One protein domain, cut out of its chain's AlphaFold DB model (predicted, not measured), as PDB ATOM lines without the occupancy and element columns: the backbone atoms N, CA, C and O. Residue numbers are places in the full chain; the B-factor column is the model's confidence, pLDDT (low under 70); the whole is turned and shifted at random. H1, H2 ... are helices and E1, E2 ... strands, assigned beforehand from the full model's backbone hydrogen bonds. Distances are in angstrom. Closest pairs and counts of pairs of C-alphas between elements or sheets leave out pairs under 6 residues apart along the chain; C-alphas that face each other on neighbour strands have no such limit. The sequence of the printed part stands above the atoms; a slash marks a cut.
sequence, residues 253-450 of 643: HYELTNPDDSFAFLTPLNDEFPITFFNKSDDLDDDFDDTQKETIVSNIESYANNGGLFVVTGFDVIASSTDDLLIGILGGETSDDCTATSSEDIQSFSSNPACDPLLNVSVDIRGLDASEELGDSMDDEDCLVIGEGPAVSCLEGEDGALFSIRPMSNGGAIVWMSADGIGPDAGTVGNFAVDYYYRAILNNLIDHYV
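Overview. This is residues 253 to 450 of the 643 residues of the protein "Hypothetical protein" of Vannella sp. CB-2014 (UniProt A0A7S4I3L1). A twisted sheet of six strands runs through the middle, with H4 and H7 packed over one face and H3 standing up from the other, where H2 lies beside H3 and reaches the sheet with its end. H1 sits against H2, the two-strand ladder E4 E5 lies near H3 and E7, and H5 lies far out among loops. The printed part has 198 residues, under half of them in named elements, in the order E1 H1 E2 H2 E3 H3 E4 H4 H5 E5 E6 E7 E8 H6 H7; the class is mixed, helices and strands. The large sheet, E1 E2 E3 E8 E7 E6, is mixed. The whole is compact, with a radius of gyration of the C-alphas of 15.5 A and spans of 43 by 34 by 32 A.

Along the chain. E1 (253 to 255) begins at C-alpha 253, (135.048, 127.076, 89.171). H1 (262 to 266), E2 (275 to 279) and H2 (290 to 304, 21.2 A) follow, then E3 (309 to 314, 16.5 A), H3 (324 to 330) and E4 (334 to 337). Next come H4 (353 to 359), H5 (370 to 374), E5 (382 to 385), E6 (392 to 396), E7 (401 to 407, 15.1 A) and E8 (413 to 418, 16.5 A). H6 (431 to 434) precedes H7 (436 to 449, 19.7 A), which ends at C-alpha 449, (146.281, 134.185, 97.418).

Arrangement. E1, H1, E2 and E2, H2, E3 are strand-helix-strand units, parallel neighbour strands with a helix between, both with right-handed crossovers. E2 and E3 are parallel neighbours, with N 278 and O 311 within hydrogen-bond range at 2.8 A, and E3 and E8 are parallel neighbours, with N 312 and O 415 within hydrogen-bond range at 2.8 A. E6 E7 E8 is a meander, each strand the antiparallel neighbour of the one before; N 406 and O 414 are 2.8 A apart. H2 only grazes the sheet with residues 300 to 304 and touches H3, the C-alphas of Val 297 and Ile 329 being 6.1 A apart. H4 and H7 touch at a steep tilt of 59 degrees, closest at the C-alphas of Leu 358 and Ile 441, 5.0 A. H6 and H7 touch only at the corner. Every O i to N i+4 pair is within hydrogen-bond range in H2, H3, H5 and H7; H1 has 0 of 1 and 1 of 2 O i to N i+3 pairs, H4 1 of 3 and 3 of 4.

Size, cuts and confidence. The C-alphas farthest apart, those of Thr 291 and Glu 372, are 44.3 A apart. The printed part has no cut. The links E4 to H4 and E8 to H6 are long. Mean pLDDT of the printed part is 76.8; 58 residues are under 70, among them 253 to 264 and 420 to 436.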
ATOM      1  N   HIS A 253     135.029 127.013  90.615       45.22
ATOM      2  CA  HIS A 253     135.048 127.076  89.171       45.22
ATOM      3  C   HIS A 253     133.668 127.554  88.698       45.22
ATOM      4  O   HIS A 253     132.670 126.864  88.911       45.22
ATOM      5  N   TYR A 254     133.592 128.759  88.127       41.19
ATOM      6  CA  TYR A 254     132.409 129.192  87.387       41.19
ATOM      7  C   TYR A 254     132.681 128.933  85.911       41.19
ATOM      8  O   TYR A 254     133.285 129.753  85.224       41.19
ATOM      9  N   GLU A 255     132.241 127.774  85.439       44.06
ATOM     10  CA  GLU A 255     132.203 127.491  84.012       44.06
ATOM     11  C   GLU A 255     130.899 128.059  83.452       44.06
ATOM     12  O   GLU A 255     129.806 127.596  83.788       44.06
ATOM     13  N   LEU A 256     130.997 129.111  82.641       45.97
ATOM     14  CA  LEU A 256     129.849 129.677  81.942       45.97
ATOM     15  C   LEU A 256     129.699 128.974  80.596       45.97
ATOM     16  O   LEU A 256     130.053 129.508  79.558       45.97
ATOM     17  N   THR A 257     129.157 127.758  80.636       39.25
ATOM     18  CA  THR A 257     128.930 126.921  79.444       39.25
ATOM     19  C   THR A 257     127.701 127.344  78.629       39.25
ATOM     20  O   THR A 257     127.415 126.759  77.585       39.25
ATOM     21  N   ASN A 258     126.930 128.340  79.090       41.09
ATOM     22  CA  ASN A 258     125.690 128.762  78.439       41.09
ATOM     23  C   ASN A 258     125.461 130.284  78.572       41.09
ATOM     24  O   ASN A 258     125.574 130.809  79.685       41.09
ATOM     25  N   PRO A 259     125.057 131.008  77.507       44.28
ATOM     26  CA  PRO A 259     124.697 132.433  77.577       44.28
ATOM     27  C   PRO A 259     123.630 132.772  78.638       44.28
ATOM     28  O   PRO A 259     123.579 133.904  79.120       44.28
ATOM     29  N   ASP A 260     122.817 131.803  79.074       44.78
ATOM     30  CA  ASP A 260     121.845 131.976  80.167       44.78
ATOM     31  C   ASP A 260     122.470 131.981  81.586       44.78
ATOM     32  O   ASP A 260     121.824 132.449  82.528       44.78
ATOM     33  N   ASP A 261     123.716 131.523  81.770       49.62
ATOM     34  CA  ASP A 261     124.416 131.541  83.070       49.62
ATOM     35  C   ASP A 261     125.190 132.851  83.315       49.62
ATOM     36  O   ASP A 261     125.588 133.161  84.442       49.62
ATOM     37  N   SER A 262     125.307 133.690  82.282       51.25
ATOM     38  CA  SER A 262     125.945 135.017  82.276       51.25
ATOM     39  C   SER A 262     125.397 135.976  83.365       51.25
ATOM     40  O   SER A 262     126.058 136.925  83.797       51.25
ATOM     41  N   PHE A 263     124.217 135.680  83.924       57.38
ATOM     42  CA  PHE A 263     123.614 136.391  85.056       57.38
ATOM     43  C   PHE A 263     124.323 136.163  86.406       57.38
ATOM     44  O   PHE A 263     124.049 136.916  87.347       57.38
ATOM     45  N   ALA A 264     125.223 135.180  86.535       62.03
ATOM     46  CA  ALA A 264     125.930 134.888  87.788       62.03
ATOM     47  C   ALA A 264     126.714 136.106  88.318       62.03
ATOM     48  O   ALA A 264     126.667 136.412  89.514       62.03
ATOM     49  N   PHE A 265     127.329 136.887  87.424       72.75
ATOM     50  CA  PHE A 265     128.087 138.088  87.791       72.75
ATOM     51  C   PHE A 265     127.227 139.322  88.085       72.75
ATOM     52  O   PHE A 265     127.738 140.325  88.586       72.75
ATOM     53  N   LEU A 266     125.912 139.275  87.839       75.94
ATOM     54  CA  LEU A 266     124.997 140.328  88.298       75.94
ATOM     55  C   LEU A 266     124.733 140.245  89.804       75.94
ATOM     56  O   LEU A 266     124.187 141.184  90.392       75.94
ATOM     57  N   THR A 267     125.144 139.148  90.439       75.81
ATOM     58  CA  THR A 267     125.208 139.020  91.893       75.81
ATOM     59  C   THR A 267     126.647 139.147  92.399       75.81
ATOM     60  O   THR A 267     127.574 138.795  91.671       75.81
ATOM     61  N   PRO A 268     126.863 139.661  93.626       81.38
ATOM     62  CA  PRO A 268     128.196 139.696  94.222       81.38
ATOM     63  C   PRO A 268     128.820 138.299  94.278       81.38
ATOM     64  O   PRO A 268     128.145 137.346  94.672       81.38
ATOM     65  N   LEU A 269     130.103 138.202  93.925       77.12
ATOM     66  CA  LEU A 269     130.875 136.968  94.066       77.12
ATOM     67  C   LEU A 269     131.016 136.590  95.545       77.12
ATOM     68  O   LEU A 269     131.084 137.466  96.412       77.12
ATOM     69  N   ASN A 270     131.040 135.285  95.828       72.50
ATOM     70  CA  ASN A 270     131.184 134.776  97.190       72.50
ATOM     71  C   ASN A 270     132.628 134.992  97.679       72.50
ATOM     72  O   ASN A 270     133.567 134.455  97.101       72.50
ATOM     73  N   ASP A 271     132.783 135.768  98.750       73.50
ATOM     74  CA  ASP A 271     134.060 136.107  99.381       73.50
ATOM     75  C   ASP A 271     134.646 134.973 100.238       73.50
ATOM     76  O   ASP A 271     135.774 135.082 100.713       73.50
ATOM     77  N   GLU A 272     133.917 133.868 100.416       69.44
ATOM     78  CA  GLU A 272     134.432 132.645 101.042       69.44
ATOM     79  C   GLU A 272     135.464 131.919 100.164       69.44
ATOM     80  O   GLU A 272     136.252 131.130 100.689       69.44
ATOM     81  N   PHE A 273     135.482 132.185  98.853       69.62
ATOM     82  CA  PHE A 273     136.452 131.598  97.935       69.62
ATOM     83  C   PHE A 273     137.574 132.595  97.649       69.62
ATOM     84  O   PHE A 273     137.300 133.700  97.187       69.62
ATOM     85  N   PRO A 274     138.843 132.230  97.897       74.00
ATOM     86  CA  PRO A 274     139.967 133.132  97.656       74.00
ATOM     87  C   PRO A 274     140.283 133.287  96.163       74.00
ATOM     88  O   PRO A 274     140.887 134.285  95.775       74.00
ATOM     89  N   ILE A 275     139.877 132.322  95.326       77.69
ATOM     90  CA  ILE A 275     140.103 132.326  93.879       77.69
ATOM     91  C   ILE A 275     138.796 132.011  93.146       77.69
ATOM     92  O   ILE A 275     138.067 131.086  93.512       77.69
ATOM     93  N   THR A 276     138.519 132.788  92.102       78.50
ATOM     94  CA  THR A 276     137.415 132.594  91.160       78.50
ATOM     95  C   THR A 276     137.993 132.541  89.750       78.50
ATOM     96  O   THR A 276     138.653 133.494  89.333       78.50
ATOM     97  N   PHE A 277     137.733 131.450  89.030       77.81
ATOM     98  CA  PHE A 277     138.092 131.307  87.616       77.81
ATOM     99  C   PHE A 277     136.894 131.633  86.737       77.81
ATOM    100  O   PHE A 277     135.777 131.201  87.025       77.81
ATOM    101  N   PHE A 278     137.156 132.368  85.666       79.50
ATOM    102  CA  PHE A 278     136.215 132.654  84.604       79.50
ATOM    103  C   PHE A 278     136.836 132.222  83.275       79.50
ATOM    104  O   PHE A 278     137.828 132.803  82.832       79.50
ATOM    105  N   ASN A 279     136.245 131.184  82.685       74.25
ATOM    106  CA  ASN A 279     136.582 130.702  81.353       74.25
ATOM    107  C   ASN A 279     135.557 131.238  80.353       74.25
ATOM    108  O   ASN A 279     134.371 130.922  80.497       74.25
ATOM    109  N   LYS A 280     135.980 132.050  79.382       71.81
ATOM    110  CA  LYS A 280     135.093 132.479  78.290       71.81
ATOM    111  C   LYS A 280     135.199 131.461  77.157       71.81
ATOM    112  O   LYS A 280     136.296 131.100  76.757       71.81
ATOM    113  N   SER A 281     134.048 131.006  76.672       61.75
ATOM    114  CA  SER A 281     133.942 130.048  75.570       61.75
ATOM    115  C   SER A 281     133.275 130.629  74.312       61.75
ATOM    116  O   SER A 281     133.216 129.928  73.309       61.75
ATOM    117  N   ASP A 282     132.711 131.850  74.376       63.72
ATOM    118  CA  ASP A 282     132.063 132.573  73.258       63.72
ATOM    119  C   ASP A 282     131.779 134.060  73.627       63.72
ATOM    120  O   ASP A 282     131.919 134.431  74.799       63.72
ATOM    121  N   ASP A 283     131.355 134.892  72.662       65.12
ATOM    122  CA  ASP A 283     131.051 136.344  72.737       65.12
ATOM    123  C   ASP A 283     130.132 136.741  73.920       65.12
ATOM    124  O   ASP A 283     128.907 136.846  73.819       65.12
ATOM    125  N   LEU A 284     130.728 136.981  75.091       64.00
ATOM    126  CA  LEU A 284     130.011 137.156  76.357       64.00
ATOM    127  C   LEU A 284     129.423 138.564  76.538       64.00
ATOM    128  O   LEU A 284     128.528 138.764  77.359       64.00
ATOM    129  N   ASP A 285     129.953 139.568  75.841       64.44
ATOM    130  CA  ASP A 285     129.630 140.969  76.114       64.44
ATOM    131  C   ASP A 285     128.425 141.504  75.314       64.44
ATOM    132  O   ASP A 285     127.830 142.517  75.719       64.44
ATOM    133  N   ASP A 286     128.056 140.831  74.221       67.25
ATOM    134  CA  ASP A 286     127.071 141.317  73.248       67.25
ATOM    135  C   ASP A 286     125.636 141.326  73.816       67.25
ATOM    136  O   ASP A 286     124.766 142.082  73.362       67.25
ATOM    137  N   ASP A 287     125.394 140.543  74.872       73.50
ATOM    138  CA  ASP A 287     124.069 140.331  75.459       73.50
ATOM    139  C   ASP A 287     123.752 141.221  76.683       73.50
ATOM    140  O   ASP A 287     122.605 141.249  77.149       73.50
ATOM    141  N   PHE A 288     124.715 141.999  77.198       81.44
ATOM    142  CA  PHE A 288     124.512 142.851  78.381       81.44
ATOM    143  C   PHE A 288     124.253 144.323  78.049       81.44
ATOM    144  O   PHE A 288     124.984 144.954  77.285       81.44
ATOM    145  N   ASP A 289     123.268 144.929  78.716       87.06
ATOM    146  CA  ASP A 289     123.100 146.385  78.676       87.06
ATOM    147  C   ASP A 289     124.144 147.129  79.538       87.06
ATOM    148  O   ASP A 289     124.777 146.553  80.423       87.06
ATOM    149  N   ASP A 290     124.303 148.441  79.316       87.19
ATOM    150  CA  ASP A 290     125.269 149.280  80.050       87.19
ATOM    151  C   ASP A 290     125.130 149.166  81.583       87.19
ATOM    152  O   ASP A 290     126.117 149.237  82.311       87.19
ATOM    153  N   THR A 291     123.908 148.975  82.100       89.31
ATOM    154  CA  THR A 291     123.662 148.866  83.550       89.31
ATOM    155  C   THR A 291     124.119 147.511  84.089       89.31
ATOM    156  O   THR A 291     124.655 147.428  85.198       89.31
ATOM    157  N   GLN A 292     123.915 146.440  83.321       87.69
ATOM    158  CA  GLN A 292     124.427 145.109  83.629       87.69
ATOM    159  C   GLN A 292     125.956 145.090  83.580       87.69
ATOM    160  O   GLN A 292     126.569 144.647  84.550       87.69
ATOM    161  N   LYS A 293     126.561 145.670  82.534       86.44
ATOM    162  CA  LYS A 293     128.019 145.829  82.400       86.44
ATOM    163  C   LYS A 293     128.617 146.556  83.614       86.44
ATOM    164  O   LYS A 293     129.504 146.020  84.274       86.44
ATOM    165  N   GLU A 294     128.061 147.708  84.006       89.38
ATOM    166  CA  GLU A 294     128.480 148.438  85.221       89.38
ATOM    167  C   GLU A 294     128.354 147.594  86.505       89.38
ATOM    168  O   GLU A 294     129.200 147.681  87.401       89.38
ATOM    169  N   THR A 295     127.310 146.765  86.609       89.50
ATOM    170  CA  THR A 295     127.079 145.901  87.777       89.50
ATOM    171  C   THR A 295     128.112 144.776  87.861       89.50
ATOM    172  O   THR A 295     128.655 144.537  88.940       89.50
ATOM    173  N   ILE A 296     128.416 144.122  86.737       86.81
ATOM    174  CA  ILE A 296     129.417 143.048  86.646       86.81
ATOM    175  C   ILE A 296     130.794 143.576  87.052       86.81
ATOM    176  O   ILE A 296     131.419 143.020  87.957       86.81
ATOM    177  N   VAL A 297     131.218 144.706  86.468       91.69
ATOM    178  CA  VAL A 297     132.480 145.379  86.822       91.69
ATOM    179  C   VAL A 297     132.523 145.664  88.321       91.69
ATOM    180  O   VAL A 297     133.484 145.308  88.998       91.69
ATOM    181  N   SER A 298     131.455 146.254  88.869       93.44
ATOM    182  CA  SER A 298     131.393 146.576  90.294       93.44
ATOM    183  C   SER A 298     131.491 145.337  91.190       93.44
ATOM    184  O   SER A 298     132.072 145.435  92.271       93.44
ATOM    185  N   ASN A 299     130.911 144.199  90.801       89.75
ATOM    186  CA  ASN A 299     130.946 142.973  91.597       89.75
ATOM    187  C   ASN A 299     132.338 142.325  91.577       89.75
ATOM    188  O   ASN A 299     132.857 141.992  92.644       89.75
ATOM    189  N   ILE A 300     132.967 142.219  90.401       91.06
ATOM    190  CA  ILE A 300     134.324 141.669  90.247       91.06
ATOM    191  C   ILE A 300     135.345 142.554  90.967       91.06
ATOM    192  O   ILE A 300     136.133 142.067  91.779       91.06
ATOM    193  N   GLU A 301     135.293 143.874  90.756       94.50
ATOM    194  CA  GLU A 301     136.199 144.798  91.437       94.50
ATOM    195  C   GLU A 301     135.975 144.806  92.949       94.50
ATOM    196  O   GLU A 301     136.940 144.944  93.700       94.50
ATOM    197  N   SER A 302     134.734 144.666  93.430       93.44
ATOM    198  CA  SER A 302     134.471 144.570  94.869       93.44
ATOM    199  C   SER A 302     135.065 143.297  95.467       93.44
ATOM    200  O   SER A 302     135.630 143.363  96.555       93.44
ATOM    201  N   TYR A 303     134.947 142.161  94.780       90.12
ATOM    202  CA  TYR A 303     135.531 140.891  95.206       90.12
ATOM    203  C   TYR A 303     137.063 140.964  95.250       90.12
ATOM    204  O   TYR A 303     137.666 140.702  96.293       90.12
ATOM    205  N   ALA A 304     137.698 141.451  94.182       93.12
ATOM    206  CA  ALA A 304     139.152 141.572  94.134       93.12
ATOM    207  C   ALA A 304     139.686 142.641  95.113       93.12
ATOM    208  O   ALA A 304     140.714 142.462  95.766       93.12
ATOM    209  N   ASN A 305     138.950 143.739  95.330       93.56
ATOM    210  CA  ASN A 305     139.268 144.693  96.399       93.56
ATOM    211  C   ASN A 305     139.046 144.129  97.810       93.56
ATOM    212  O   ASN A 305     139.504 144.758  98.756       93.56
ATOM    213  N   ASN A 306     138.379 142.992  97.995       90.19
ATOM    214  CA  ASN A 306     138.280 142.325  99.296       90.19
ATOM    215  C   ASN A 306     139.397 141.292  99.523       90.19
ATOM    216  O   ASN A 306     139.385 140.613 100.545       90.19
ATOM    217  N   GLY A 307     140.379 141.213  98.618       88.81
ATOM    218  CA  GLY A 307     141.506 140.283  98.709       88.81
ATOM    219  C   GLY A 307     141.361 139.040  97.833       88.81
ATOM    220  O   GLY A 307     142.289 138.242  97.787       88.81
ATOM    221  N   GLY A 308     140.237 138.883  97.127       86.56
ATOM    222  CA  GLY A 308     140.036 137.772  96.200       86.56
ATOM    223  C   GLY A 308     140.906 137.878  94.945       86.56
ATOM    224  O   GLY A 308     141.278 138.972  94.506       86.56
ATOM    225  N   LEU A 309     141.198 136.729  94.349       88.94
ATOM    226  CA  LEU A 309     141.812 136.605  93.035       88.94
ATOM    227  C   LEU A 309     140.740 136.238  92.005       88.94
ATOM    228  O   LEU A 309     140.023 135.249  92.179       88.94
ATOM    229  N   PHE A 310     140.618 137.039  90.950       89.38
ATOM    230  CA  PHE A 310     139.744 136.766  89.809       89.38
ATOM    231  C   PHE A 310     140.603 136.488  88.578       89.38
ATOM    232  O   PHE A 310     141.362 137.361  88.158       89.38
ATOM    233  N   VAL A 311     140.515 135.283  88.026       88.31
ATOM    234  CA  VAL A 311     141.340 134.841  86.897       88.31
ATOM    235  C   VAL A 311     140.462 134.685  85.667       88.31
ATOM    236  O   VAL A 311     139.480 133.947  85.708       88.31
ATOM    237  N   VAL A 312     140.827 135.371  84.590       87.25
ATOM    238  CA  VAL A 312     140.203 135.278  83.270       87.25
ATOM    239  C   VAL A 312     141.158 134.531  82.349       87.25
ATOM    240  O   VAL A 312     142.337 134.879  82.276       87.25
ATOM    241  N   THR A 313     140.653 133.500  81.686       84.06
ATOM    242  CA  THR A 313     141.396 132.684  80.720       84.06
ATOM    243  C   THR A 313     140.413 132.036  79.743       84.06
ATOM    244  O   THR A 313     139.202 132.143  79.954       84.06
ATOM    245  N   GLY A 314     140.910 131.400  78.689       73.00
ATOM    246  CA  GLY A 314     140.103 130.728  77.673       73.00
ATOM    247  C   GLY A 314     140.546 131.068  76.256       73.00
ATOM    248  O   GLY A 314     141.446 131.883  76.059       73.00
ATOM    249  N   PHE A 315     139.852 130.460  75.301       71.94
ATOM    250  CA  PHE A 315     140.037 130.669  73.872       71.94
ATOM    251  C   PHE A 315     139.272 131.918  73.410       71.94
ATOM    252  O   PHE A 315     138.105 132.076  73.781       71.94
ATOM    253  N   ASP A 316     139.896 132.785  72.606       72.12
ATOM    254  CA  ASP A 316     139.226 133.937  71.963       72.12
ATOM    255  C   ASP A 316     138.531 134.887  72.985       72.12
ATOM    256  O   ASP A 316     137.445 135.452  72.782       72.12
ATOM    257  N   VAL A 317     139.107 135.014  74.190       73.81
ATOM    258  CA  VAL A 317     138.438 135.678  75.321       73.81
ATOM    259  C   VAL A 317     138.313 137.186  75.112       73.81
ATOM    260  O   VAL A 317     137.349 137.789  75.587       73.81
ATOM    261  N   ILE A 318     139.268 137.811  74.433       76.06
ATOM    262  CA  ILE A 318     139.260 139.248  74.136       76.06
ATOM    263  C   ILE A 318     139.464 139.511  72.639       76.06
ATOM    264  O   ILE A 318     139.915 140.586  72.264       76.06
ATOM    265  N   ALA A 319     139.093 138.573  71.776       65.62
ATOM    266  CA  ALA A 319     139.394 138.581  70.346       65.62
ATOM    267  C   ALA A 319     138.748 139.667  69.513       65.62
ATOM    268  O   ALA A 319     139.091 139.899  68.349       65.62
ATOM    269  N   SER A 320     137.793 140.378  70.094       66.38
ATOM    270  CA  SER A 320     137.049 141.376  69.368       66.38
ATOM    271  C   SER A 320     137.085 142.711  70.091       66.38
ATOM    272  O   SER A 320     137.001 142.816  71.311       66.38
ATOM    273  N   SER A 321     137.081 143.797  69.316       65.69
ATOM    274  CA  SER A 321     136.815 145.135  69.860       65.69
ATOM    275  C   SER A 321     135.415 145.271  70.486       65.69
ATOM    276  O   SER A 321     135.047 146.364  70.903       65.69
ATOM    277  N   THR A 322     134.594 144.219  70.443       70.19
ATOM    278  CA  THR A 322     133.311 144.145  71.141       70.19
ATOM    279  C   THR A 322     133.492 143.790  72.620       70.19
ATOM    280  O   THR A 322     132.748 144.342  73.429       70.19
ATOM    281  N   ASP A 323     134.594 143.125  73.009       81.06
ATOM    282  CA  ASP A 323     134.937 142.710  74.386       81.06
ATOM    283  C   ASP A 323     135.292 143.862  75.357       81.06
ATOM    284  O   ASP A 323     135.974 143.675  76.370       81.06
ATOM    285  N   ASP A 324     134.778 145.073  75.111       84.50
ATOM    286  CA  ASP A 324     134.971 146.299  75.895       84.50
ATOM    287  C   ASP A 324     134.748 146.082  77.406       84.50
ATOM    288  O   ASP A 324     135.402 146.717  78.243       84.50
ATOM    289  N   LEU A 325     133.822 145.185  77.777       87.00
ATOM    290  CA  LEU A 325     133.572 144.828  79.176       87.00
ATOM    291  C   LEU A 325     134.790 144.135  79.804       87.00
ATOM    292  O   LEU A 325     135.250 144.567  80.863       87.00
ATOM    293  N   LEU A 326     135.291 143.066  79.180       87.81
ATOM    294  CA  LEU A 326     136.403 142.278  79.711       87.81
ATOM    295  C   LEU A 326     137.708 143.065  79.644       87.81
ATOM    296  O   LEU A 326     138.397 143.154  80.659       87.81
ATOM    297  N   ILE A 327     137.981 143.744  78.528       90.25
ATOM    298  CA  ILE A 327     139.137 144.642  78.380       90.25
ATOM    299  C   ILE A 327     139.147 145.678  79.518       90.25
ATOM    300  O   ILE A 327     140.165 145.875  80.190       90.25
ATOM    301  N   GLY A 328     137.989 146.285  79.811       89.75
ATOM    302  CA  GLY A 328     137.836 147.245  80.903       89.75
ATOM    303  C   GLY A 328     138.049 146.649  82.303       89.75
ATOM    304  O   GLY A 328     138.695 147.280  83.144       89.75
ATOM    305  N   ILE A 329     137.543 145.437  82.568       91.50
ATOM    306  CA  ILE A 329     137.743 144.720  83.845       91.50
ATOM    307  C   ILE A 329     139.222 144.386  84.049       91.50
ATOM    308  O   ILE A 329     139.774 144.654  85.123       91.50
ATOM    309  N   LEU A 330     139.870 143.858  83.013       92.62
ATOM    310  CA  LEU A 330     141.284 143.496  83.018       92.62
ATOM    311  C   LEU A 330     142.193 144.725  83.123       92.62
ATOM    312  O   LEU A 330     143.303 144.627  83.634       92.62
ATOM    313  N   GLY A 331     141.698 145.908  82.749       92.12
ATOM    314  CA  GLY A 331     142.434 147.170  82.812       92.12
ATOM    315  C   GLY A 331     143.278 147.454  81.569       92.12
ATOM    316  O   GLY A 331     144.228 148.236  81.668       92.12
ATOM    317  N   GLY A 332     142.939 146.828  80.439       89.94
ATOM    318  CA  GLY A 332     143.484 147.143  79.119       89.94
ATOM    319  C   GLY A 332     142.811 148.361  78.481       89.94
ATOM    320  O   GLY A 332     141.817 148.887  78.986       89.94
ATOM    321  N   GLU A 333     143.380 148.837  77.375       89.12
ATOM    322  CA  GLU A 333     142.781 149.891  76.540       89.12
ATOM    323  C   GLU A 333     142.030 149.312  75.341       89.12
ATOM    324  O   GLU A 333     140.963 149.813  74.989       89.12
ATOM    325  N   THR A 334     142.599 148.275  74.732       87.94
ATOM    326  CA  THR A 334     142.046 147.510  73.612       87.94
ATOM    327  C   THR A 334     142.530 146.065  73.719       87.94
ATOM    328  O   THR A 334     143.369 145.744  74.566       87.94
ATOM    329  N   SER A 335     142.032 145.206  72.847       84.31
ATOM    330  CA  SER A 335     142.654 143.932  72.510       84.31
ATOM    331  C   SER A 335     143.228 143.990  71.098       84.31
ATOM    332  O   SER A 335     142.840 144.858  70.304       84.31
ATOM    333  N   ASP A 336     144.180 143.110  70.823       81.56
ATOM    334  CA  ASP A 336     144.645 142.804  69.475       81.56
ATOM    335  C   ASP A 336     144.707 141.284  69.328       81.56
ATOM    336  O   ASP A 336     145.048 140.588  70.285       81.56
ATOM    337  N   ASP A 337     144.368 140.798  68.139       76.44
ATOM    338  CA  ASP A 337     144.590 139.404  67.753       76.44
ATOM    339  C   ASP A 337     146.098 139.279  67.524       76.44
ATOM    340  O   ASP A 337     146.652 139.909  66.613       76.44
ATOM    341  N   CYS A 338     146.784 138.590  68.432       72.50
ATOM    342  CA  CYS A 338     148.233 138.531  68.446       72.50
ATOM    343  C   CYS A 338     148.672 137.559  67.353       72.50
ATOM    344  O   CYS A 338     148.909 136.380  67.592       72.50
ATOM    345  N   THR A 339     148.736 138.058  66.115       62.75
ATOM    346  CA  THR A 339     148.896 137.202  64.940       62.75
ATOM    347  C   THR A 339     150.158 136.362  65.049       62.75
ATOM    348  O   THR A 339     151.248 136.919  64.952       62.75
ATOM    349  N   ALA A 340     149.997 135.040  65.188       54.66
ATOM    350  CA  ALA A 340     151.056 134.039  65.181       54.66
ATOM    351  C   ALA A 340     152.354 134.540  65.821       54.66
ATOM    352  O   ALA A 340     153.326 134.804  65.103       54.66
ATOM    353  N   THR A 341     152.357 134.696  67.151       55.38
ATOM    354  CA  THR A 341     153.608 134.974  67.863       55.38
ATOM    355  C   THR A 341     154.573 133.844  67.543       55.38
ATOM    356  O   THR A 341     154.436 132.723  68.021       55.38
ATOM    357  N   SER A 342     155.540 134.103  66.661       63.25
ATOM    358  CA  SER A 342     156.617 133.147  66.505       63.25
ATOM    359  C   SER A 342     157.351 133.101  67.842       63.25
ATOM    360  O   SER A 342     157.369 134.086  68.583       63.25
ATOM    361  N   SER A 343     157.995 131.985  68.161       65.06
ATOM    362  CA  SER A 343     158.869 131.895  69.337       65.06
ATOM    363  C   SER A 343     159.839 133.093  69.457       65.06
ATOM    364  O   SER A 343     160.182 133.513  70.558       65.06
ATOM    365  N   GLU A 344     160.223 133.733  68.345       68.81
ATOM    366  CA  GLU A 344     161.072 134.932  68.347       68.81
ATOM    367  C   GLU A 344     160.394 136.212  68.892       68.81
ATOM    368  O   GLU A 344     161.105 137.149  69.273       68.81
ATOM    369  N   ASP A 345     159.061 136.254  68.952       69.44
ATOM    370  CA  ASP A 345     158.253 137.428  69.309       69.44
ATOM    371  C   ASP A 345     157.757 137.409  70.766       69.44
ATOM    372  O   ASP A 345     157.409 138.460  71.315       69.44
ATOM    373  N   ILE A 346     157.802 136.249  71.436       73.31
ATOM    374  CA  ILE A 346     157.517 136.142  72.873       73.31
ATOM    375  C   ILE A 346     158.658 136.803  73.655       73.31
ATOM    376  O   ILE A 346     159.808 136.354  73.659       73.31
ATOM    377  N   GLN A 347     158.350 137.899  74.349       75.62
ATOM    378  CA  GLN A 347     159.341 138.591  75.166       75.62
ATOM    379  C   GLN A 347     159.603 137.836  76.472       75.62
ATOM    380  O   GLN A 347     158.781 137.081  76.979       75.62
ATOM    381  N   SER A 348     160.757 138.095  77.089       80.56
ATOM    382  CA  SER A 348     161.050 137.568  78.424       80.56
ATOM    383  C   SER A 348     160.019 138.040  79.454       80.56
ATOM    384  O   SER A 348     159.645 139.218  79.447       80.56
ATOM    385  N   PHE A 349     159.683 137.175  80.411       87.75
ATOM    386  CA  PHE A 349     158.837 137.517  81.551       87.75
ATOM    387  C   PHE A 349     159.226 138.834  82.236       87.75
ATOM    388  O   PHE A 349     160.400 139.154  82.459       87.75
ATOM    389  N   SER A 350     158.206 139.584  82.644       90.38
ATOM    390  CA  SER A 350     158.363 140.876  83.297       90.38
ATOM    391  C   SER A 350     159.070 140.759  84.652       90.38
ATOM    392  O   SER A 350     158.783 139.898  85.489       90.38
ATOM    393  N   SER A 351     159.965 141.714  84.911       90.94
ATOM    394  CA  SER A 351     160.590 141.918  86.226       90.94
ATOM    395  C   SER A 351     159.784 142.859  87.130       90.94
ATOM    396  O   SER A 351     160.256 143.244  88.203       90.94
ATOM    397  N   ASN A 352     158.584 143.272  86.706       94.25
ATOM    398  CA  ASN A 352     157.721 144.108  87.527       94.25
ATOM    399  C   ASN A 352     157.285 143.329  88.787       94.25
ATOM    400  O   ASN A 352     156.724 142.241  88.649       94.25
ATOM    401  N   PRO A 353     157.477 143.875  90.006       92.88
ATOM    402  CA  PRO A 353     157.074 143.203  91.243       92.88
ATOM    403  C   PRO A 353     155.580 142.868  91.323       92.88
ATOM    404  O   PRO A 353     155.196 141.953  92.041       92.88
ATOM    405  N   ALA A 354     154.721 143.579  90.582       94.19
ATOM    406  CA  ALA A 354     153.300 143.238  90.503       94.19
ATOM    407  C   ALA A 354     153.061 141.834  89.922       94.19
ATOM    408  O   ALA A 354     152.049 141.227  90.243       94.19
ATOM    409  N   CYS A 355     153.999 141.311  89.125       95.12
ATOM    410  CA  CYS A 355     153.944 139.977  88.535       95.12
ATOM    411  C   CYS A 355     154.558 138.884  89.421       95.12
ATOM    412  O   CYS A 355     154.482 137.716  89.057       95.12
ATOM    413  N   ASP A 356     155.165 139.217  90.569       92.69
ATOM    414  CA  ASP A 356     155.710 138.203  91.489       92.69
ATOM    415  C   ASP A 356     154.680 137.121  91.874       92.69
ATOM    416  O   ASP A 356     155.051 135.950  91.818       92.69
ATOM    417  N   PRO A 357     153.397 137.443  92.164       90.38
ATOM    418  CA  PRO A 357     152.384 136.435  92.484       90.38
ATOM    419  C   PRO A 357     152.131 135.404  91.377       90.38
ATOM    420  O   PRO A 357     151.680 134.307  91.675       90.38
ATOM    421  N   LEU A 358     152.390 135.755  90.115       86.12
ATOM    422  CA  LEU A 358     152.250 134.854  88.968       86.12
ATOM    423  C   LEU A 358     153.542 134.076  88.711       86.12
ATOM    424  O   LEU A 358     153.515 132.899  88.369       86.12
ATOM    425  N   LEU A 359     154.686 134.749  88.847       89.00
ATOM    426  CA  LEU A 359     155.932 134.293  88.238       89.00
ATOM    427  C   LEU A 359     156.961 133.742  89.226       89.00
ATOM    428  O   LEU A 359     157.908 133.104  88.781       89.00
ATOM    429  N   ASN A 360     156.857 134.054  90.522       87.06
ATOM    430  CA  ASN A 360     157.938 133.799  91.476       87.06
ATOM    431  C   ASN A 360     157.446 133.710  92.932       87.06
ATOM    432  O   ASN A 360     157.762 134.570  93.760       87.06
ATOM    433  N   VAL A 361     156.667 132.669  93.241       81.75
ATOM    434  CA  VAL A 361     156.223 132.371  94.616       81.75
ATOM    435  C   VAL A 361     156.786 131.027  95.062       81.75
ATOM    436  O   VAL A 361     157.675 130.987  95.910       81.75
ATOM    437  N   SER A 362     156.321 129.949  94.443       78.69
ATOM    438  CA  SER A 362     156.756 128.575  94.710       78.69
ATOM    439  C   SER A 362     157.714 128.066  93.646       78.69
ATOM    440  O   SER A 362     158.637 127.309  93.948       78.69
ATOM    441  N   VAL A 363     157.539 128.527  92.409       77.75
ATOM    442  CA  VAL A 363     158.439 128.267  91.286       77.75
ATOM    443  C   VAL A 363     158.745 129.594  90.598       77.75
ATOM    444  O   VAL A 363     157.827 130.306  90.197       77.75
ATOM    445  N   ASP A 364     160.031 129.928  90.459       86.50
ATOM    446  CA  ASP A 364     160.467 131.075  89.653       86.50
ATOM    447  C   ASP A 364     160.520 130.675  88.177       86.50
ATOM    448  O   ASP A 364     161.441 129.974  87.748       86.50
ATOM    449  N   ILE A 365     159.531 131.112  87.400       82.94
ATOM    450  CA  ILE A 365     159.443 130.791  85.968       82.94
ATOM    451  C   ILE A 365     160.120 131.829  85.071       82.94
ATOM    452  O   ILE A 365     160.217 131.627  83.864       82.94
ATOM    453  N   ARG A 366     160.670 132.918  85.628       83.12
ATOM    454  CA  ARG A 366     161.342 133.964  84.832       83.12
ATOM    455  C   ARG A 366     162.631 133.499  84.163       83.12
ATOM    456  O   ARG A 366     163.133 134.174  83.268       83.12
ATOM    457  N   GLY A 367     163.210 132.403  84.653       79.25
ATOM    458  CA  GLY A 367     164.413 131.792  84.094       79.25
ATOM    459  C   GLY A 367     164.142 130.793  82.972       79.25
ATOM    460  O   GLY A 367     165.105 130.269  82.415       79.25
ATOM    461  N   LEU A 368     162.874 130.507  82.677       78.38
ATOM    462  CA  LEU A 368     162.483 129.550  81.653       78.38
ATOM    463  C   LEU A 368     162.327 130.260  80.307       78.38
ATOM    464  O   LEU A 368     161.866 131.403  80.251       78.38
ATOM    465  N   ASP A 369     162.719 129.581  79.232       75.69
ATOM    466  CA  ASP A 369     162.602 130.116  77.881       75.69
ATOM    467  C   ASP A 369     161.173 129.920  77.369       75.69
ATOM    468  O   ASP A 369     160.821 128.861  76.860       75.69
ATOM    469  N   ALA A 370     160.341 130.950  77.544       70.31
ATOM    470  CA  ALA A 370     158.950 130.943  77.099       70.31
ATOM    471  C   ALA A 370     158.815 130.648  75.595       70.31
ATOM    472  O   ALA A 370     157.807 130.098  75.172       70.31
ATOM    473  N   SER A 371     159.836 130.973  74.796       69.00
ATOM    474  CA  SER A 371     159.803 130.803  73.347       69.00
ATOM    475  C   SER A 371     159.876 129.346  72.885       69.00
ATOM    476  O   SER A 371     159.235 128.995  71.900       69.00
ATOM    477  N   GLU A 372     160.633 128.492  73.583       68.44
ATOM    478  CA  GLU A 372     160.798 127.081  73.198       68.44
ATOM    479  C   GLU A 372     159.574 126.230  73.541       68.44
ATOM    480  O   GLU A 372     159.349 125.208  72.900       68.44
ATOM    481  N   GLU A 373     158.809 126.638  74.552       65.62
ATOM    482  CA  GLU A 373     157.744 125.817  75.129       65.62
ATOM    483  C   GLU A 373     156.339 126.357  74.806       65.62
ATOM    484  O   GLU A 373     155.427 125.555  74.660       65.62
ATOM    485  N   LEU A 374     156.159 127.680  74.638       67.88
ATOM    486  CA  LEU A 374     154.871 128.286  74.245       67.88
ATOM    487  C   LEU A 374     154.784 128.611  72.742       67.88
ATOM    488  O   LEU A 374     153.702 128.854  72.222       67.88
ATOM    489  N   GLY A 375     155.917 128.670  72.032       58.53
ATOM    490  CA  GLY A 375     156.010 129.344  70.729       58.53
ATOM    491  C   GLY A 375     155.285 128.687  69.549       58.53
ATOM    492  O   GLY A 375     155.105 129.354  68.535       58.53
ATOM    493  N   ASP A 376     154.885 127.418  69.666       60.09
ATOM    494  CA  ASP A 376     154.073 126.728  68.650       60.09
ATOM    495  C   ASP A 376     152.596 126.581  69.076       60.09
ATOM    496  O   ASP A 376     151.784 126.156  68.263       60.09
ATOM    497  N   SER A 377     152.252 126.929  70.323       58.06
ATOM    498  CA  SER A 377     150.911 126.794  70.913       58.06
ATOM    499  C   SER A 377     150.315 128.154  71.292       58.06
ATOM    500  O   SER A 377     149.728 128.300  72.362       58.06
ATOM    501  N   MET A 378     150.615 129.200  70.524       61.38
ATOM    502  CA  MET A 378     150.107 130.556  70.763       61.38
ATOM    503  C   MET A 378     149.776 131.268  69.442       61.38
ATOM    504  O   MET A 378     149.972 132.483  69.316       61.38
ATOM    505  N   ASP A 379     149.376 130.521  68.405       57.34
ATOM    506  CA  ASP A 379     149.262 131.055  67.046       57.34
ATOM    507  C   ASP A 379     147.923 131.746  66.714       57.34
ATOM    508  O   ASP A 379     147.845 132.422  65.680       57.34
ATOM    509  N   ASP A 380     146.943 131.694  67.622       60.62
ATOM    510  CA  ASP A 380     145.655 132.407  67.561       60.62
ATOM    511  C   ASP A 380     145.287 133.173  68.851       60.62
ATOM    512  O   ASP A 380     144.122 133.443  69.136       60.62
ATOM    513  N   GLU A 381     146.297 133.540  69.637       68.12
ATOM    514  CA  GLU A 381     146.092 134.084  70.976       68.12
ATOM    515  C   GLU A 381     145.730 135.568  70.992       68.12
ATOM    516  O   GLU A 381     146.289 136.397  70.272       68.12
ATOM    517  N   ASP A 382     144.866 135.932  71.935       79.94
ATOM    518  CA  ASP A 382     144.494 137.316  72.157       79.94
ATOM    519  C   ASP A 382     145.472 138.054  73.072       79.94
ATOM    520  O   ASP A 382     145.684 137.719  74.243       79.94
ATOM    521  N   CYS A 383     145.975 139.186  72.597       86.94
ATOM    522  CA  CYS A 383     146.808 140.063  73.397       86.94
ATOM    523  C   CYS A 383     146.003 141.203  74.019       86.94
ATOM    524  O   CYS A 383     145.356 142.011  73.347       86.94
ATOM    525  N   LEU A 384     146.124 141.351  75.340       89.31
ATOM    526  CA  LEU A 384     145.572 142.507  76.034       89.31
ATOM    527  C   LEU A 384     146.511 143.701  75.852       89.31
ATOM    528  O   LEU A 384     147.606 143.740  76.418       89.31
ATOM    529  N   VAL A 385     146.074 144.731  75.129       90.19
ATOM    530  CA  VAL A 385     146.868 145.953  74.963       90.19
ATOM    531  C   VAL A 385     146.754 146.800  76.227       90.19
ATOM    532  O   VAL A 385     145.761 147.494  76.478       90.19
ATOM    533  N   ILE A 386     147.800 146.758  77.048       89.19
ATOM    534  CA  ILE A 386     147.887 147.537  78.282       89.19
ATOM    535  C   ILE A 386     148.441 148.924  77.959       89.19
ATOM    536  O   ILE A 386     149.623 149.085  77.661       89.19
ATOM    537  N   GLY A 387     147.592 149.949  78.035       87.62
ATOM    538  CA  GLY A 387     148.037 151.338  77.908       87.62
ATOM    539  C   GLY A 387     148.376 151.990  79.249       87.62
ATOM    540  O   GLY A 387     149.084 151.416  80.071       87.62
ATOM    541  N   GLU A 388     147.876 153.202  79.520       88.06
ATOM    542  CA  GLU A 388     148.140 153.902  80.801       88.06
ATOM    543  C   GLU A 388     147.298 153.361  81.983       88.06
ATOM    544  O   GLU A 388     147.146 154.020  83.020       88.06
ATOM    545  N   GLY A 389     146.722 152.170  81.813       85.88
ATOM    546  CA  GLY A 389     145.831 151.509  82.754       85.88
ATOM    547  C   GLY A 389     146.518 150.972  84.018       85.88
ATOM    548  O   GLY A 389     147.733 151.063  84.192       85.88
ATOM    549  N   PRO A 390     145.721 150.426  84.955       92.31
ATOM    550  CA  PRO A 390     146.220 149.840  86.199       92.31
ATOM    551  C   PRO A 390     146.795 148.424  86.029       92.31
ATOM    552  O   PRO A 390     147.369 147.905  86.986       92.31
ATOM    553  N   ALA A 391     146.599 147.789  84.870       95.25
ATOM    554  CA  ALA A 391     147.141 146.472  84.569       95.25
ATOM    555  C   ALA A 391     148.653 146.531  84.319       95.25
ATOM    556  O   ALA A 391     149.211 147.561  83.945       95.25
ATOM    557  N   VAL A 392     149.321 145.407  84.543       95.75
ATOM    558  CA  VAL A 392     150.749 145.220  84.318       95.75
ATOM    559  C   VAL A 392     150.929 143.971  83.473       95.75
ATOM    560  O   VAL A 392     150.450 142.907  83.858       95.75
ATOM    561  N   SER A 393     151.657 144.093  82.364       94.50
ATOM    562  CA  SER A 393     152.040 142.932  81.565       94.50
ATOM    563  C   SER A 393     153.109 142.121  82.287       94.50
ATOM    564  O   SER A 393     154.124 142.659  82.761       94.50
ATOM    565  N   CYS A 394     152.852 140.824  82.395       93.56
ATOM    566  CA  CYS A 394     153.739 139.835  82.990       93.56
ATOM    567  C   CYS A 394     154.442 138.983  81.936       93.56
ATOM    568  O   CYS A 394     155.566 138.546  82.188       93.56
ATOM    569  N   LEU A 395     153.831 138.840  80.762       90.81
ATOM    570  CA  LEU A 395     154.419 138.286  79.552       90.81
ATOM    571  C   LEU A 395     153.880 139.094  78.365       90.81
ATOM    572  O   LEU A 395     152.667 139.160  78.188       90.81
ATOM    573  N   GLU A 396     154.769 139.728  77.602       85.88
ATOM    574  CA  GLU A 396     154.408 140.495  76.401       85.88
ATOM    575  C   GLU A 396     154.605 139.612  75.162       85.88
ATOM    576  O   GLU A 396     155.678 139.025  74.994       85.88
ATOM    577  N   GLY A 397     153.593 139.553  74.302       81.81
ATOM    578  CA  GLY A 397     153.708 139.127  72.910       81.81
ATOM    579  C   GLY A 397     154.132 140.288  72.001       81.81
ATOM    580  O   GLY A 397     154.672 141.302  72.466       81.81
ATOM    581  N   GLU A 398     153.884 140.150  70.695       81.25
ATOM    582  CA  GLU A 398     154.218 141.187  69.707       81.25
ATOM    583  C   GLU A 398     153.371 142.454  69.912       81.25
ATOM    584  O   GLU A 398     153.914 143.564  69.973       81.25
ATOM    585  N   ASP A 399     152.059 142.274  70.092       83.19
ATOM    586  CA  ASP A 399     151.079 143.364  70.062       83.19
ATOM    587  C   ASP A 399     150.448 143.688  71.429       83.19
ATOM    588  O   ASP A 399     149.806 144.728  71.595       83.19
ATOM    589  N   GLY A 400     150.699 142.880  72.463       86.88
ATOM    590  CA  GLY A 400     150.242 143.172  73.820       86.88
ATOM    591  C   GLY A 400     150.578 142.088  74.836       86.88
ATOM    592  O   GLY A 400     151.437 141.243  74.612       86.88
ATOM    593  N   ALA A 401     149.903 142.127  75.980       89.12
ATOM    594  CA  ALA A 401     150.155 141.215  77.080       89.12
ATOM    595  C   ALA A 401     149.438 139.879  76.866       89.12
ATOM    596  O   ALA A 401     148.206 139.836  76.847       89.12
ATOM    597  N   LEU A 402     150.216 138.799  76.814       87.88
ATOM    598  CA  LEU A 402     149.726 137.419  76.861       87.88
ATOM    599  C   LEU A 402     149.281 137.070  78.283       87.88
ATOM    600  O   LEU A 402     148.201 136.527  78.499       87.88
ATOM    601  N   PHE A 403     150.082 137.472  79.277       91.38
ATOM    602  CA  PHE A 403     149.724 137.390  80.693       91.38
ATOM    603  C   PHE A 403     149.732 138.779  81.304       91.38
ATOM    604  O   PHE A 403     150.713 139.517  81.177       91.38
ATOM    605  N   SER A 404     148.688 139.126  82.050       94.12
ATOM    606  CA  SER A 404     148.659 140.385  82.785       94.12
ATOM    607  C   SER A 404     148.049 140.260  84.169       94.12
ATOM    608  O   SER A 404     147.261 139.360  84.464       94.12
ATOM    609  N   ILE A 405     148.424 141.198  85.032       95.94
ATOM    610  CA  ILE A 405     147.859 141.337  86.366       95.94
ATOM    611  C   ILE A 405     147.474 142.780  86.640       95.94
ATOM    612  O   ILE A 405     148.261 143.712  86.478       95.94
ATOM    613  N   ARG A 406     146.256 142.966  87.130       96.75
ATOM    614  CA  ARG A 406     145.754 144.221  87.669       96.75
ATOM    615  C   ARG A 406     145.696 144.107  89.196       96.75
ATOM    616  O   ARG A 406     144.738 143.544  89.734       96.75
ATOM    617  N   PRO A 407     146.710 144.618  89.919       95.38
ATOM    618  CA  PRO A 407     146.727 144.564  91.375       95.38
ATOM    619  C   PRO A 407     145.650 145.476  91.975       95.38
ATOM    620  O   PRO A 407     145.470 146.621  91.553       95.38
ATOM    621  N   MET A 408     144.964 144.984  93.006       95.38
ATOM    622  CA  MET A 408     143.881 145.698  93.683       95.38
ATOM    623  C   MET A 408     144.314 146.207  95.063       95.38
ATOM    624  O   MET A 408     145.323 145.800  95.639       95.38
ATOM    625  N   SER A 409     143.555 147.157  95.612       90.38
ATOM    626  CA  SER A 409     144.011 147.980  96.744       90.38
ATOM    627  C   SER A 409     144.241 147.231  98.067       90.38
ATOM    628  O   SER A 409     145.016 147.714  98.893       90.38
ATOM    629  N   ASN A 410     143.624 146.059  98.259       88.56
ATOM    630  CA  ASN A 410     143.749 145.243  99.475       88.56
ATOM    631  C   ASN A 410     144.426 143.885  99.222       88.56
ATOM    632  O   ASN A 410     144.138 142.918  99.920       88.56
ATOM    633  N   GLY A 411     145.318 143.813  98.234       86.50
ATOM    634  CA  GLY A 411     146.135 142.620  98.001       86.50
ATOM    635  C   GLY A 411     145.450 141.501  97.221       86.50
ATOM    636  O   GLY A 411     146.072 140.467  97.061       86.50
ATOM    637  N   GLY A 412     144.225 141.705  96.724       93.62
ATOM    638  CA  GLY A 412     143.641 140.872  95.668       93.62
ATOM    639  C   GLY A 412     144.111 141.314  94.280       93.62
ATOM    640  O   GLY A 412     144.797 142.334  94.138       93.62
ATOM    641  N   ALA A 413     143.712 140.581  93.244       96.31
ATOM    642  CA  ALA A 413     144.076 140.896  91.865       96.31
ATOM    643  C   ALA A 413     143.046 140.394  90.852       96.31
ATOM    644  O   ALA A 413     142.251 139.496  91.132       96.31
ATOM    645  N   ILE A 414     143.096 140.988  89.663       95.56
ATOM    646  CA  ILE A 414     142.454 140.472  88.456       95.56
ATOM    647  C   ILE A 414     143.578 140.036  87.514       95.56
ATOM    648  O   ILE A 414     144.504 140.811  87.279       95.56
ATOM    649  N   VAL A 415     143.526 138.806  87.019       93.94
ATOM    650  CA  VAL A 415     144.556 138.206  86.162       93.94
ATOM    651  C   VAL A 415     143.949 137.858  84.810       93.94
ATOM    652  O   VAL A 415     142.845 137.322  84.761       93.94
ATOM    653  N   TRP A 416     144.686 138.150  83.741       91.56
ATOM    654  CA  TRP A 416     144.425 137.676  82.381       91.56
ATOM    655  C   TRP A 416     145.521 136.701  81.978       91.56
ATOM    656  O   TRP A 416     146.702 137.010  82.176       91.56
ATOM    657  N   MET A 417     145.131 135.561  81.416       88.38
ATOM    658  CA  MET A 417     146.051 134.637  80.769       88.38
ATOM    659  C   MET A 417     145.432 134.097  79.484       88.38
ATOM    660  O   MET A 417     144.410 133.409  79.557       88.38
ATOM    661  N   SER A 418     146.086 134.387  78.359       83.00
ATOM    662  CA  SER A 418     145.837 133.716  77.079       83.00
ATOM    663  C   SER A 418     145.986 132.201  77.216       83.00
ATOM    664  O   SER A 418     146.742 131.770  78.089       83.00
ATOM    665  N   ALA A 419     145.236 131.424  76.436       73.88
ATOM    666  CA  ALA A 419     145.349 129.969  76.369       73.88
ATOM    667  C   ALA A 419     144.797 129.430  75.028       73.88
ATOM    668  O   ALA A 419     143.588 129.475  74.795       73.88
ATOM    669  N   ASP A 420     145.683 128.862  74.210       67.44
ATOM    670  CA  ASP A 420     145.432 128.354  72.856       67.44
ATOM    671  C   ASP A 420     144.630 127.040  72.826       67.44
ATOM    672  O   ASP A 420     144.641 126.222  73.756       67.44
ATOM    673  N   GLY A 421     143.954 126.837  71.693       55.25
ATOM    674  CA  GLY A 421     143.863 125.527  71.046       55.25
ATOM    675  C   GLY A 421     142.789 124.604  71.581       55.25
ATOM    676  O   GLY A 421     142.647 123.462  71.141       55.25
ATOM    677  N   ILE A 422     142.003 125.082  72.533       50.56
ATOM    678  CA  ILE A 422     141.007 124.263  73.190       50.56
ATOM    679  C   ILE A 422     139.642 124.754  72.769       50.56
ATOM    680  O   ILE A 422     139.114 125.738  73.286       50.56
ATOM    681  N   GLY A 423     139.056 124.011  71.827       49.88
ATOM    682  CA  GLY A 423     137.637 124.128  71.540       49.88
ATOM    683  C   GLY A 423     136.843 124.145  72.855       49.88
ATOM    684  O   GLY A 423     137.248 123.490  73.820       49.88
ATOM    685  N   PRO A 424     135.720 124.874  72.914       48.41
ATOM    686  CA  PRO A 424     134.990 125.214  74.143       48.41
ATOM    687  C   PRO A 424     134.558 124.022  75.026       48.41
ATOM    688  O   PRO A 424     134.060 124.230  76.129       48.41
ATOM    689  N   ASP A 425     134.775 122.786  74.571       48.66
ATOM    690  CA  ASP A 425     134.336 121.535  75.175       48.66
ATOM    691  C   ASP A 425     135.390 120.821  76.063       48.66
ATOM    692  O   ASP A 425     135.016 119.873  76.754       48.66
ATOM    693  N   ALA A 426     136.675 121.228  76.112       44.44
ATOM    694  CA  ALA A 426     137.691 120.455  76.866       44.44
ATOM    695  C   ALA A 426     137.832 120.788  78.369       44.44
ATOM    696  O   ALA A 426     138.595 120.124  79.069       44.44
ATOM    697  N   GLY A 427     137.081 121.761  78.897       49.81
ATOM    698  CA  GLY A 427     137.096 122.134  80.318       49.81
ATOM    699  C   GLY A 427     138.421 122.772  80.780       49.81
ATOM    700  O   GLY A 427     139.506 122.206  80.686       49.81
ATOM    701  N   THR A 428     138.356 123.964  81.372       45.06
ATOM    702  CA  THR A 428     139.531 124.804  81.714       45.06
ATOM    703  C   THR A 428     140.522 124.154  82.685       45.06
ATOM    704  O   THR A 428     141.684 124.548  82.755       45.06
ATOM    705  N   VAL A 429     140.069 123.168  83.464       47.16
ATOM    706  CA  VAL A 429     140.906 122.437  84.429       47.16
ATOM    707  C   VAL A 429     141.929 121.540  83.717       47.16
ATOM    708  O   VAL A 429     142.990 121.278  84.281       47.16
ATOM    709  N   GLY A 430     141.661 121.133  82.469       44.91
ATOM    710  CA  GLY A 430     142.592 120.353  81.653       44.91
ATOM    711  C   GLY A 430     143.910 121.089  81.394       44.91
ATOM    712  O   GLY A 430     144.978 120.537  81.636       44.91
ATOM    713  N   ASN A 431     143.870 122.372  81.026       49.34
ATOM    714  CA  ASN A 431     145.073 123.092  80.571       49.34
ATOM    715  C   ASN A 431     146.036 123.481  81.683       49.34
ATOM    716  O   ASN A 431     147.247 123.324  81.537       49.34
ATOM    717  N   PHE A 432     145.515 123.887  82.843       51.44
ATOM    718  CA  PHE A 432     146.349 124.117  84.024       51.44
ATOM    719  C   PHE A 432     147.041 122.843  84.533       51.44
ATOM    720  O   PHE A 432     147.940 122.932  85.370       51.44
ATOM    721  N   ALA A 433     146.616 121.664  84.072       45.25
ATOM    722  CA  ALA A 433     147.236 120.393  84.413       45.25
ATOM    723  C   ALA A 433     148.254 119.911  83.364       45.25
ATOM    724  O   ALA A 433     149.180 119.190  83.744       45.25
ATOM    725  N   VAL A 434     148.100 120.297  82.092       48.78
ATOM    726  CA  VAL A 434     148.856 119.720  80.965       48.78
ATOM    727  C   VAL A 434     150.159 120.465  80.685       48.78
ATOM    728  O   VAL A 434     151.184 119.812  80.496       48.78
ATOM    729  N   ASP A 435     150.155 121.799  80.722       64.62
ATOM    730  CA  ASP A 435     151.357 122.592  80.454       64.62
ATOM    731  C   ASP A 435     151.986 123.114  81.758       64.62
ATOM    732  O   ASP A 435     151.335 123.658  82.663       64.62
ATOM    733  N   TYR A 436     153.297 122.900  81.861       68.88
ATOM    734  CA  TYR A 436     154.115 123.249  83.008       68.88
ATOM    735  C   TYR A 436     153.996 124.733  83.375       68.88
ATOM    736  O   TYR A 436     153.975 125.051  84.567       68.88
ATOM    737  N   TYR A 437     153.881 125.638  82.397       73.56
ATOM    738  CA  TYR A 437     153.803 127.078  82.662       73.56
ATOM    739  C   TYR A 437     152.504 127.479  83.343       73.56
ATOM    740  O   TYR A 437     152.545 128.057  84.431       73.56
ATOM    741  N   TYR A 438     151.359 127.134  82.752       75.75
ATOM    742  CA  TYR A 438     150.052 127.427  83.342       75.75
ATOM    743  C   TYR A 438     149.932 126.811  84.725       75.75
ATOM    744  O   TYR A 438     149.471 127.460  85.665       75.75
ATOM    745  N   ARG A 439     150.447 125.594  84.893       73.75
ATOM    746  CA  ARG A 439     150.488 124.936  86.189       73.75
ATOM    747  C   ARG A 439     151.366 125.658  87.207       73.75
ATOM    748  O   ARG A 439     150.968 125.810  88.361       73.75
ATOM    749  N   ALA A 440     152.568 126.076  86.821       79.12
ATOM    750  CA  ALA A 440     153.471 126.804  87.705       79.12
ATOM    751  C   ALA A 440     152.878 128.164  88.102       79.12
ATOM    752  O   ALA A 440     152.924 128.525  89.278       79.12
ATOM    753  N   ILE A 441     152.257 128.869  87.152       83.12
ATOM    754  CA  ILE A 441     151.537 130.121  87.398       83.12
ATOM    755  C   ILE A 441     150.368 129.884  88.354       83.12
ATOM    756  O   ILE A 441     150.228 130.607  89.339       83.12
ATOM    757  N   LEU A 442     149.561 128.847  88.121       80.06
ATOM    758  CA  LEU A 442     148.452 128.490  88.998       80.06
ATOM    759  C   LEU A 442     148.931 128.169  90.415       80.06
ATOM    760  O   LEU A 442     148.361 128.678  91.373       80.06
ATOM    761  N   ASN A 443     149.994 127.377  90.563       78.12
ATOM    762  CA  ASN A 443     150.571 127.079  91.874       78.12
ATOM    763  C   ASN A 443     151.068 128.351  92.564       78.12
ATOM    764  O   ASN A 443     150.774 128.561  93.735       78.12
ATOM    765  N   ASN A 444     151.753 129.235  91.834       84.88
ATOM    766  CA  ASN A 444     152.196 130.519  92.370       84.88
ATOM    767  C   ASN A 444     151.009 131.377  92.844       84.88
ATOM    768  O   ASN A 444     151.058 131.943  93.939       84.88
ATOM    769  N   LEU A 445     149.924 131.430  92.064       84.88
ATOM    770  CA  LEU A 445     148.693 132.133  92.422       84.88
ATOM    771  C   LEU A 445     148.017 131.511  93.650       84.88
ATOM    772  O   LEU A 445     147.621 132.238  94.561       84.88
ATOM    773  N   ILE A 446     147.912 130.185  93.709       79.25
ATOM    774  CA  ILE A 446     147.369 129.474  94.869       79.25
ATOM    775  C   ILE A 446     148.214 129.796  96.100       79.25
ATOM    776  O   ILE A 446     147.673 130.275  97.086       79.25
ATOM    777  N   ASP A 447     149.531 129.642  96.041       78.94
ATOM    778  CA  ASP A 447     150.396 129.860  97.202       78.94
ATOM    779  C   ASP A 447     150.452 131.328  97.655       78.94
ATOM    780  O   ASP A 447     150.708 131.610  98.829       78.94
ATOM    781  N   HIS A 448     150.176 132.275  96.752       84.75
ATOM    782  CA  HIS A 448     150.086 133.692  97.095       84.75
ATOM    783  C   HIS A 448     148.740 134.086  97.717       84.75
ATOM    784  O   HIS A 448     148.715 134.793  98.726       84.75
ATOM    785  N   TYR A 449     147.627 133.689  97.091       80.94
ATOM    786  CA  TYR A 449     146.281 134.185  97.418       80.94
ATOM    787  C   TYR A 449     145.480 133.231  98.302       80.94
ATOM    788  O   TYR A 449     144.555 133.659  98.993       80.94
ATOM    789  N   VAL A 450     145.844 131.952  98.318       74.25
ATOM    790  CA  VAL A 450     145.364 130.977  99.289       74.25
ATOM    791  C   VAL A 450     146.410 130.921 100.395       74.25
ATOM    792  O   VAL A 450     147.384 130.172 100.271       74.25
TER     793      VAL A 450